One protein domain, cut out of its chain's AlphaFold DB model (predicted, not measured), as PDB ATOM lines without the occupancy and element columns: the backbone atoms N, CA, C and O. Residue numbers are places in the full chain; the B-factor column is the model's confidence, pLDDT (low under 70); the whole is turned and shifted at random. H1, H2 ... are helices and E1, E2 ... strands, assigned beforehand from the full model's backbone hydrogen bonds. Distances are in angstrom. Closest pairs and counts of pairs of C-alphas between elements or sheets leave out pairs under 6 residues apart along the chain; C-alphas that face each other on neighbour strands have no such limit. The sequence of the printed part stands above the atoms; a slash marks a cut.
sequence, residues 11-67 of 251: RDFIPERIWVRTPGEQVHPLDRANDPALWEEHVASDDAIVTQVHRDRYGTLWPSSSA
ATOM      1  N   ARG A  11     177.942  10.838 -40.628       96.19
ATOM      2  CA  ARG A  11     179.390  10.611 -40.578       96.19
ATOM      3  C   ARG A  11     180.196  11.894 -40.401       96.19
ATOM      4  O   ARG A  11     181.185  11.878 -39.678       96.19
ATOM      5  N   ASP A  12     179.767  12.995 -41.013       97.00
ATOM      6  CA  ASP A  12     180.524  14.255 -41.031       97.00
ATOM      7  C   ASP A  12     180.532  14.980 -39.672       97.00
ATOM      8  O   ASP A  12     181.326  15.909 -39.457       97.00
ATOM      9  N   PHE A  13     179.676  14.522 -38.753       97.94
ATOM     10  CA  PHE A  13     179.501  15.035 -37.396       97.94
ATOM     11  C   PHE A  13     180.059  14.090 -36.319       97.94
ATOM     12  O   PHE A  13     180.122  14.472 -35.150       97.94
ATOM     13  N   ILE A  14     180.471  12.865 -36.667       98.12
ATOM     14  CA  ILE A  14     181.039  11.928 -35.690       98.12
ATOM     15  C   ILE A  14     182.543  12.198 -35.530       98.12
ATOM     16  O   ILE A  14     183.263  12.238 -36.529       98.12
ATOM     17  N   PRO A  15     183.051  12.381 -34.295       97.69
ATOM     18  CA  PRO A  15     184.475  12.588 -34.060       97.69
ATOM     19  C   PRO A  15     185.307  11.341 -34.384       97.69
ATOM     20  O   PRO A  15     184.841  10.204 -34.308       97.69
ATOM     21  N   GLU A  16     186.591  11.563 -34.662       97.62
ATOM     22  CA  GLU A  16     187.564  10.498 -34.944       97.62
ATOM     23  C   GLU A  16     187.696   9.488 -33.791       97.62
ATOM     24  O   GLU A  16     187.925   8.306 -34.033       97.62
ATOM     25  N   ARG A  17     187.517   9.936 -32.542       98.06
ATOM     26  CA  ARG A  17     187.430   9.071 -31.361       98.06
ATOM     27  C   ARG A  17     185.985   8.942 -30.907       98.06
ATOM     28  O   ARG A  17     185.367   9.940 -30.542       98.06
ATOM     29  N   ILE A  18     185.507   7.709 -30.817       98.12
ATOM     30  CA  ILE A  18     184.239   7.354 -30.169       98.12
ATOM     31  C   ILE A  18     184.507   6.424 -28.985       98.12
ATOM     32  O   ILE A  18     185.634   5.977 -28.771       98.12
ATOM     33  N   TRP A  19     183.482   6.149 -28.187       97.50
ATOM     34  CA  TRP A  19     183.562   5.238 -27.051       97.50
ATOM     35  C   TRP A  19     182.562   4.108 -27.239       97.50
ATOM     36  O   TRP A  19     181.361   4.339 -27.382       97.50
ATOM     37  N   VAL A  20     183.064   2.881 -27.231       95.00
ATOM     38  CA  VAL A  20     182.270   1.681 -27.498       95.00
ATOM     39  C   VAL A  20     182.125   0.863 -26.223       95.00
ATOM     40  O   VAL A  20     182.949   0.952 -25.310       95.00
ATOM     41  N   ARG A  21     181.041   0.089 -26.131       89.19
ATOM     42  CA  ARG A  21     180.761  -0.771 -24.979       89.19
ATOM     43  C   ARG A  21     180.664  -2.222 -25.421       89.19
ATOM     44  O   ARG A  21     179.691  -2.599 -26.068       89.19
ATOM     45  N   THR A  22     181.606  -3.042 -24.977       86.81
ATOM     46  CA  THR A  22     181.477  -4.501 -25.041       86.81
ATOM     47  C   THR A  22     180.589  -4.981 -23.887       86.81
ATOM     48  O   THR A  22     180.701  -4.457 -22.773       86.81
ATOM     49  N   PRO A  23     179.676  -5.949 -24.100       84.38
ATOM     50  CA  PRO A  23     178.879  -6.522 -23.018       84.38
ATOM     51  C   PRO A  23     179.749  -7.001 -21.848       84.38
ATOM     52  O   PRO A  23     180.661  -7.799 -22.032       84.38
ATOM     53  N   GLY A  24     179.448  -6.521 -20.639       82.62
ATOM     54  CA  GLY A  24     180.200  -6.856 -19.424       82.62
ATOM     55  C   GLY A  24     181.415  -5.965 -19.138       82.62
ATOM     56  O   GLY A  24     182.025  -6.119 -18.082       82.62
ATOM     57  N   GLU A  25     181.738  -5.009 -20.011       86.25
ATOM     58  CA  GLU A  25     182.892  -4.117 -19.861       86.25
ATOM     59  C   GLU A  25     182.485  -2.643 -19.703       86.25
ATOM     60  O   GLU A  25     181.379  -2.224 -20.065       86.25
ATOM     61  N   GLN A  26     183.399  -1.833 -19.153       86.56
ATOM     62  CA  GLN A  26     183.269  -0.375 -19.213       86.56
ATOM     63  C   GLN A  26     183.461   0.120 -20.651       86.56
ATOM     64  O   GLN A  26     184.065  -0.548 -21.491       86.56
ATOM     65  N   VAL A  27     182.968   1.330 -20.918       92.38
ATOM     66  CA  VAL A  27     183.231   2.012 -22.186       92.38
ATOM     67  C   VAL A  27     184.734   2.213 -22.386       92.38
ATOM     68  O   VAL A  27     185.443   2.611 -21.461       92.38
ATOM     69  N   HIS A  28     185.218   1.961 -23.598       93.94
ATOM     70  CA  HIS A  28     186.620   2.137 -23.969       93.94
ATOM     71  C   HIS A  28     186.731   2.878 -25.308       93.94
ATOM     72  O   HIS A  28     185.775   2.877 -26.090       93.94
ATOM     73  N   PRO A  29     187.851   3.578 -25.560       96.94
ATOM     74  CA  PRO A  29     187.975   4.402 -26.750       96.94
ATOM     75  C   PRO A  29     188.182   3.535 -27.995       96.94
ATOM     76  O   PRO A  29     188.948   2.573 -27.976       96.94
ATOM     77  N   LEU A  30     187.547   3.945 -29.087       97.44
ATOM     78  CA  LEU A  30     187.784   3.475 -30.444       97.44
ATOM     79  C   LEU A  30     188.187   4.684 -31.292       97.44
ATOM     80  O   LEU A  30     187.383   5.584 -31.539       97.44
ATOM     81  N   ASP A  31     189.447   4.705 -31.712       98.06
ATOM     82  CA  ASP A  31     189.971   5.700 -32.644       98.06
ATOM     83  C   ASP A  31     189.840   5.180 -34.076       98.06
ATOM     84  O   ASP A  31     190.347   4.101 -34.393       98.06
ATOM     85  N   ARG A  32     189.248   5.979 -34.965       97.88
ATOM     86  CA  ARG A  32     189.092   5.660 -36.391       97.88
ATOM     87  C   ARG A  32     190.414   5.325 -37.082       97.88
ATOM     88  O   ARG A  32     190.441   4.507 -37.992       97.88
ATOM     89  N   ALA A  33     191.519   5.928 -36.645       97.88
ATOM     90  CA  ALA A  33     192.852   5.637 -37.173       97.88
ATOM     91  C   ALA A  33     193.351   4.219 -36.829       97.88
ATOM     92  O   ALA A  33     194.159   3.668 -37.573       97.88
ATOM     93  N   ASN A  34     192.884   3.642 -35.716       97.56
ATOM     94  CA  ASN A  34     193.311   2.322 -35.245       97.56
ATOM     95  C   ASN A  34     192.453   1.200 -35.843       97.56
ATOM     96  O   ASN A  34     192.989   0.152 -36.187       97.56
ATOM     97  N   ASP A  35     191.144   1.427 -35.981       97.81
ATOM     98  CA  ASP A  35     190.222   0.489 -36.627       97.81
ATOM     99  C   ASP A  35     189.116   1.252 -37.384       97.81
ATOM    100  O   ASP A  35     188.031   1.510 -36.850       97.81
ATOM    101  N   PRO A  36     189.390   1.668 -38.635       97.88
ATOM    102  CA  PRO A  36     188.433   2.440 -39.413       97.88
ATOM    103  C   PRO A  36     187.196   1.618 -39.768       97.88
ATOM    104  O   PRO A  36     186.115   2.183 -39.845       97.88
ATOM    105  N   ALA A  37     187.323   0.304 -39.972       98.06
ATOM    106  CA  ALA A  37     186.196  -0.535 -40.367       98.06
ATOM    107  C   ALA A  37     185.154  -0.623 -39.246       98.06
ATOM    108  O   ALA A  37     183.973  -0.385 -39.497       98.06
ATOM    109  N   LEU A  38     185.599  -0.876 -38.011       97.06
ATOM    110  CA  LEU A  38     184.708  -0.909 -36.853       97.06
ATOM    111  C   LEU A  38     184.111   0.474 -36.555       97.06
ATOM    112  O   LEU A  38     182.937   0.587 -36.209       97.06
ATOM    113  N   TRP A  39     184.892   1.546 -36.724       98.19
ATOM    114  CA  TRP A  39     184.367   2.905 -36.576       98.19
ATOM    115  C   TRP A  39     183.241   3.187 -37.585       98.19
ATOM    116  O   TRP A  39     182.190   3.695 -37.197       98.19
ATOM    117  N   GLU A  40     183.410   2.811 -38.859       97.69
ATOM    118  CA  GLU A  40     182.363   2.971 -39.882       97.69
ATOM    119  C   GLU A  40     181.118   2.129 -39.582       97.69
ATOM    120  O   GLU A  40     180.006   2.595 -39.816       97.69
ATOM    121  N   GLU A  41     181.282   0.920 -39.036       96.81
ATOM    122  CA  GLU A  41     180.161   0.074 -38.613       96.81
ATOM    123  C   GLU A  41     179.294   0.783 -37.562       96.81
ATOM    124  O   GLU A  41     178.071   0.835 -37.699       96.81
ATOM    125  N   HIS A  42     179.920   1.414 -36.563       96.31
ATOM    126  CA  HIS A  42     179.204   2.209 -35.564       96.31
ATOM    127  C   HIS A  42     178.505   3.430 -36.165       96.31
ATOM    128  O   HIS A  42     177.385   3.747 -35.773       96.31
ATOM    129  N   VAL A  43     179.137   4.123 -37.113       96.44
ATOM    130  CA  VAL A  43     178.526   5.285 -37.780       96.44
ATOM    131  C   VAL A  43     177.328   4.889 -38.640       96.44
ATOM    132  O   VAL A  43     176.345   5.634 -38.697       96.44
ATOM    133  N   ALA A  44     177.401   3.727 -39.289       94.69
ATOM    134  CA  ALA A  44     176.346   3.195 -40.142       94.69
ATOM    135  C   ALA A  44     175.163   2.599 -39.360       94.69
ATOM    136  O   ALA A  44     174.097   2.410 -39.948       94.69
ATOM    137  N   SER A  45     175.325   2.295 -38.068       94.62
ATOM    138  CA  SER A  45     174.243   1.746 -37.250       94.62
ATOM    139  C   SER A  45     173.205   2.812 -36.873       94.62
ATOM    140  O   SER A  45     173.479   4.013 -36.866       94.62
ATOM    141  N   ASP A  46     171.993   2.375 -36.518       93.81
ATOM    142  CA  ASP A  46     170.941   3.266 -36.006       93.81
ATOM    143  C   ASP A  46     171.135   3.594 -34.502       93.81
ATOM    144  O   ASP A  46     170.386   4.405 -33.952       93.81
ATOM    145  N   ASP A  47     172.147   3.018 -33.838       94.81
ATOM    146  CA  ASP A  47     172.385   3.150 -32.394       94.81
ATOM    147  C   ASP A  47     173.029   4.487 -32.007       94.81
ATOM    148  O   ASP A  47     173.568   5.232 -32.832       94.81
ATOM    149  N   ALA A  48     172.984   4.804 -30.711       95.50
ATOM    150  CA  ALA A  48     173.702   5.943 -30.154       95.50
ATOM    151  C   ALA A  48     175.216   5.678 -30.120       95.50
ATOM    152  O   ALA A  48     175.666   4.589 -29.767       95.50
ATOM    153  N   ILE A  49     176.003   6.711 -30.417       97.06
ATOM    154  CA  ILE A  49     177.468   6.660 -30.416       97.06
ATOM    155  C   ILE A  49     177.965   7.579 -29.308       97.06
ATOM    156  O   ILE A  49     177.758   8.790 -29.373       97.06
ATOM    157  N   VAL A  50     178.615   7.028 -28.284       97.44
ATOM    158  CA  VAL A  50     179.181   7.839 -27.198       97.44
ATOM    159  C   VAL A  50     180.399   8.593 -27.723       97.44
ATOM    160  O   VAL A  50     181.336   7.994 -28.250       97.44
ATOM    161  N   THR A  51     180.392   9.913 -27.575       97.62
ATOM    162  CA  THR A  51     181.427  10.813 -28.110       97.62
ATOM    163  C   THR A  51     182.293  11.418 -27.012       97.62
ATOM    164  O   THR A  51     183.443  11.775 -27.257       97.62
ATOM    165  N   GLN A  52     181.781  11.482 -25.783       97.00
ATOM    166  CA  GLN A  52     182.508  11.994 -24.627       97.00
ATOM    167  C   GLN A  52     182.161  11.174 -23.383       97.00
ATOM    168  O   GLN A  52     181.017  10.751 -23.191       97.00
ATOM    169  N   VAL A  53     183.161  10.959 -22.527       95.50
ATOM    170  CA  VAL A  53     183.005  10.325 -21.215       95.50
ATOM    171  C   VAL A  53     183.715  11.158 -20.155       95.50
ATOM    172  O   VAL A  53     184.729  11.799 -20.424       95.50
ATOM    173  N   HIS A  54     183.214  11.117 -18.927       91.56
ATOM    174  CA  HIS A  54     183.860  11.684 -17.750       91.56
ATOM    175  C   HIS A  54     184.285  10.560 -16.819       91.56
ATOM    176  O   HIS A  54     183.599   9.550 -16.682       91.56
ATOM    177  N   ARG A  55     185.405  10.756 -16.131       90.56
ATOM    178  CA  ARG A  55     185.854   9.844 -15.081       90.56
ATOM    179  C   ARG A  55     185.327  10.324 -13.733       90.56
ATOM    180  O   ARG A  55     185.527  11.484 -13.381       90.56
ATOM    181  N   ASP A  56     184.664   9.449 -12.985       87.00
ATOM    182  CA  ASP A  56     184.292   9.752 -11.601       87.00
ATOM    183  C   ASP A  56     185.474   9.577 -10.629       87.00
ATOM    184  O   ASP A  56     186.573   9.155 -10.999       87.00
ATOM    185  N   ARG A  57     185.244   9.880  -9.345       87.75
ATOM    186  CA  ARG A  57     186.267   9.759  -8.290       87.75
ATOM    187  C   ARG A  57     186.786   8.333  -8.064       87.75
ATOM    188  O   ARG A  57     187.812   8.170  -7.413       87.75
ATOM    189  N   TYR A  58     186.073   7.318  -8.547       87.75
ATOM    190  CA  TYR A  58     186.429   5.902  -8.425       87.75
ATOM    191  C   TYR A  58     187.113   5.361  -9.682       87.75
ATOM    192  O   TYR A  58     187.488   4.194  -9.728       87.75
ATOM    193  N   GLY A  59     187.295   6.207 -10.696       87.06
ATOM    194  CA  GLY A  59     187.881   5.811 -11.963       87.06
ATOM    195  C   GLY A  59     186.874   5.236 -12.954       87.06
ATOM    196  O   GLY A  59     187.298   4.846 -14.039       87.06
ATOM    197  N   THR A  60     185.579   5.213 -12.646       88.44
ATOM    198  CA  THR A  60     184.552   4.729 -13.576       88.44
ATOM    199  C   THR A  60     184.344   5.747 -14.687       88.44
ATOM    200  O   THR A  60     184.245   6.949 -14.419       88.44
ATOM    201  N   LEU A  61     184.284   5.276 -15.931       91.19
ATOM    202  CA  LEU A  61     183.972   6.114 -17.084       91.19
ATOM    203  C   LEU A  61     182.461   6.184 -17.309       91.19
ATOM    204  O   LEU A  61     181.791   5.163 -17.459       91.19
ATOM    205  N   TRP A  62     181.945   7.406 -17.380       88.69
ATOM    206  CA  TRP A  62     180.535   7.713 -17.569       88.69
ATOM    207  C   TRP A  62     180.333   8.505 -18.852       88.69
ATOM    208  O   TRP A  62     180.917   9.580 -18.970       88.69
ATOM    209  N   PRO A  63     179.499   8.034 -19.793       92.12
ATOM    210  CA  PRO A  63     179.084   8.833 -20.939       92.12
ATOM    211  C   PRO A  63     178.540  10.199 -20.508       92.12
ATOM    212  O   PRO A  63     177.700  10.285 -19.610       92.12
ATOM    213  N   SER A  64     179.047  11.255 -21.136       93.25
ATOM    214  CA  SER A  64     178.641  12.647 -20.905       93.25
ATOM    215  C   SER A  64     178.113  13.331 -22.162       93.25
ATOM    216  O   SER A  64     177.450  14.357 -22.046       93.25
ATOM    217  N   SER A  65     178.395  12.771 -23.343       96.50
ATOM    218  CA  SER A  65     177.806  13.177 -24.617       96.50
ATOM    219  C   SER A  65     177.749  11.995 -25.584       96.50
ATOM    220  O   SER A  65     178.563  11.064 -25.516       96.50
ATOM    221  N   SER A  66     176.777  12.029 -26.489       97.00
ATOM    222  CA  SER A  66     176.627  11.058 -27.567       97.00
ATOM    223  C   SER A  66     175.987  11.692 -28.791       97.00
ATOM    224  O   SER A  66     175.125  12.557 -28.662       97.00
ATOM    225  N   ALA A  67     176.308  11.175 -29.974       97.12
ATOM    226  CA  ALA A  67     175.394  11.283 -31.100       97.12
ATOM    227  C   ALA A  67     174.226  10.320 -30.853       97.12
ATOM    228  O   ALA A  67     174.419   9.103 -30.855       97.12
TER     229      ALA A  67
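This is residues 11 to 67 of the 251 residues of the protein "L-isoaspartyl protein carboxyl methyltransferase" of Actinomadura sp. WMMB 499 (UniProt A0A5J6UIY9). Two small hairpins of strands, E1 with E2 and E3 with E4, pack together where E1 crosses E3, and the one short helix, H1, sits at one end of the domain. The turn of the second hairpin, residues 56 to 60, lies at the other end of the longest axis. The printed part has 57 residues, with four named strands and one named helix in the order E1, E2, H1, E3, E4; each hairpin is its own antiparallel sheet of two strands, and the class is mixed, helices and strands. It is compact, with a radius of gyration of the C-alphas of 11.4 A, yet elongated in outline, spanning 33 by 21 by 21 A.

Start at E1, residues 17 to 20, and go on to E2, residues 28 to 31; the two form a hairpin, antiparallel at 142 degrees between their directions. Look across it for N 18 and O 30, 2.9 A apart, and N 30 and O 18, 2.8 A apart, both within hydrogen-bond range. Next comes H1, residues 36 to 44, in which every O i to N i+4 pair is within hydrogen-bond range. Its closest C-alphas to E2 are those of Trp 39 and Leu 30, 7.0 A apart. Further on, E3, residues 49 to 55, and E4, residues 61 to 67, form the second hairpin, antiparallel at 150 degrees; check N 54 and O 62, 2.8 A apart, and N 67 and O 49, 2.9 A apart. Between the hairpins, E1 and E3 have 12 pairs of C-alphas within 8 A, the closest being Ile 18 and Thr 51 at 4.9 A. E2 and E3 are near each other, with 7 pairs of C-alphas within 10 A. E4 is apart from H1, and only just apart from E1, at 8.4 A.

Find C-alpha 17 at (187.430, 9.071, -31.361), where E1 begins its 9.8 A; E2 covers 10.0 A. H1 starts at C-alpha 36, (188.433, 2.440, -39.413), and runs 12.1 A to C-alpha 44. E3 is 17.8 A long, and E4 runs 17.2 A to C-alpha 67 at (175.394, 11.283, -31.100).

The two C-alphas farthest apart are those of Asp 12 and Tyr 58, 34.2 A. The printed part has no cut. The link from E1 to E2 is short, the other three are tight, and there is no long link. The mean pLDDT of the printed part is 94.2, and no printed residue is under 70.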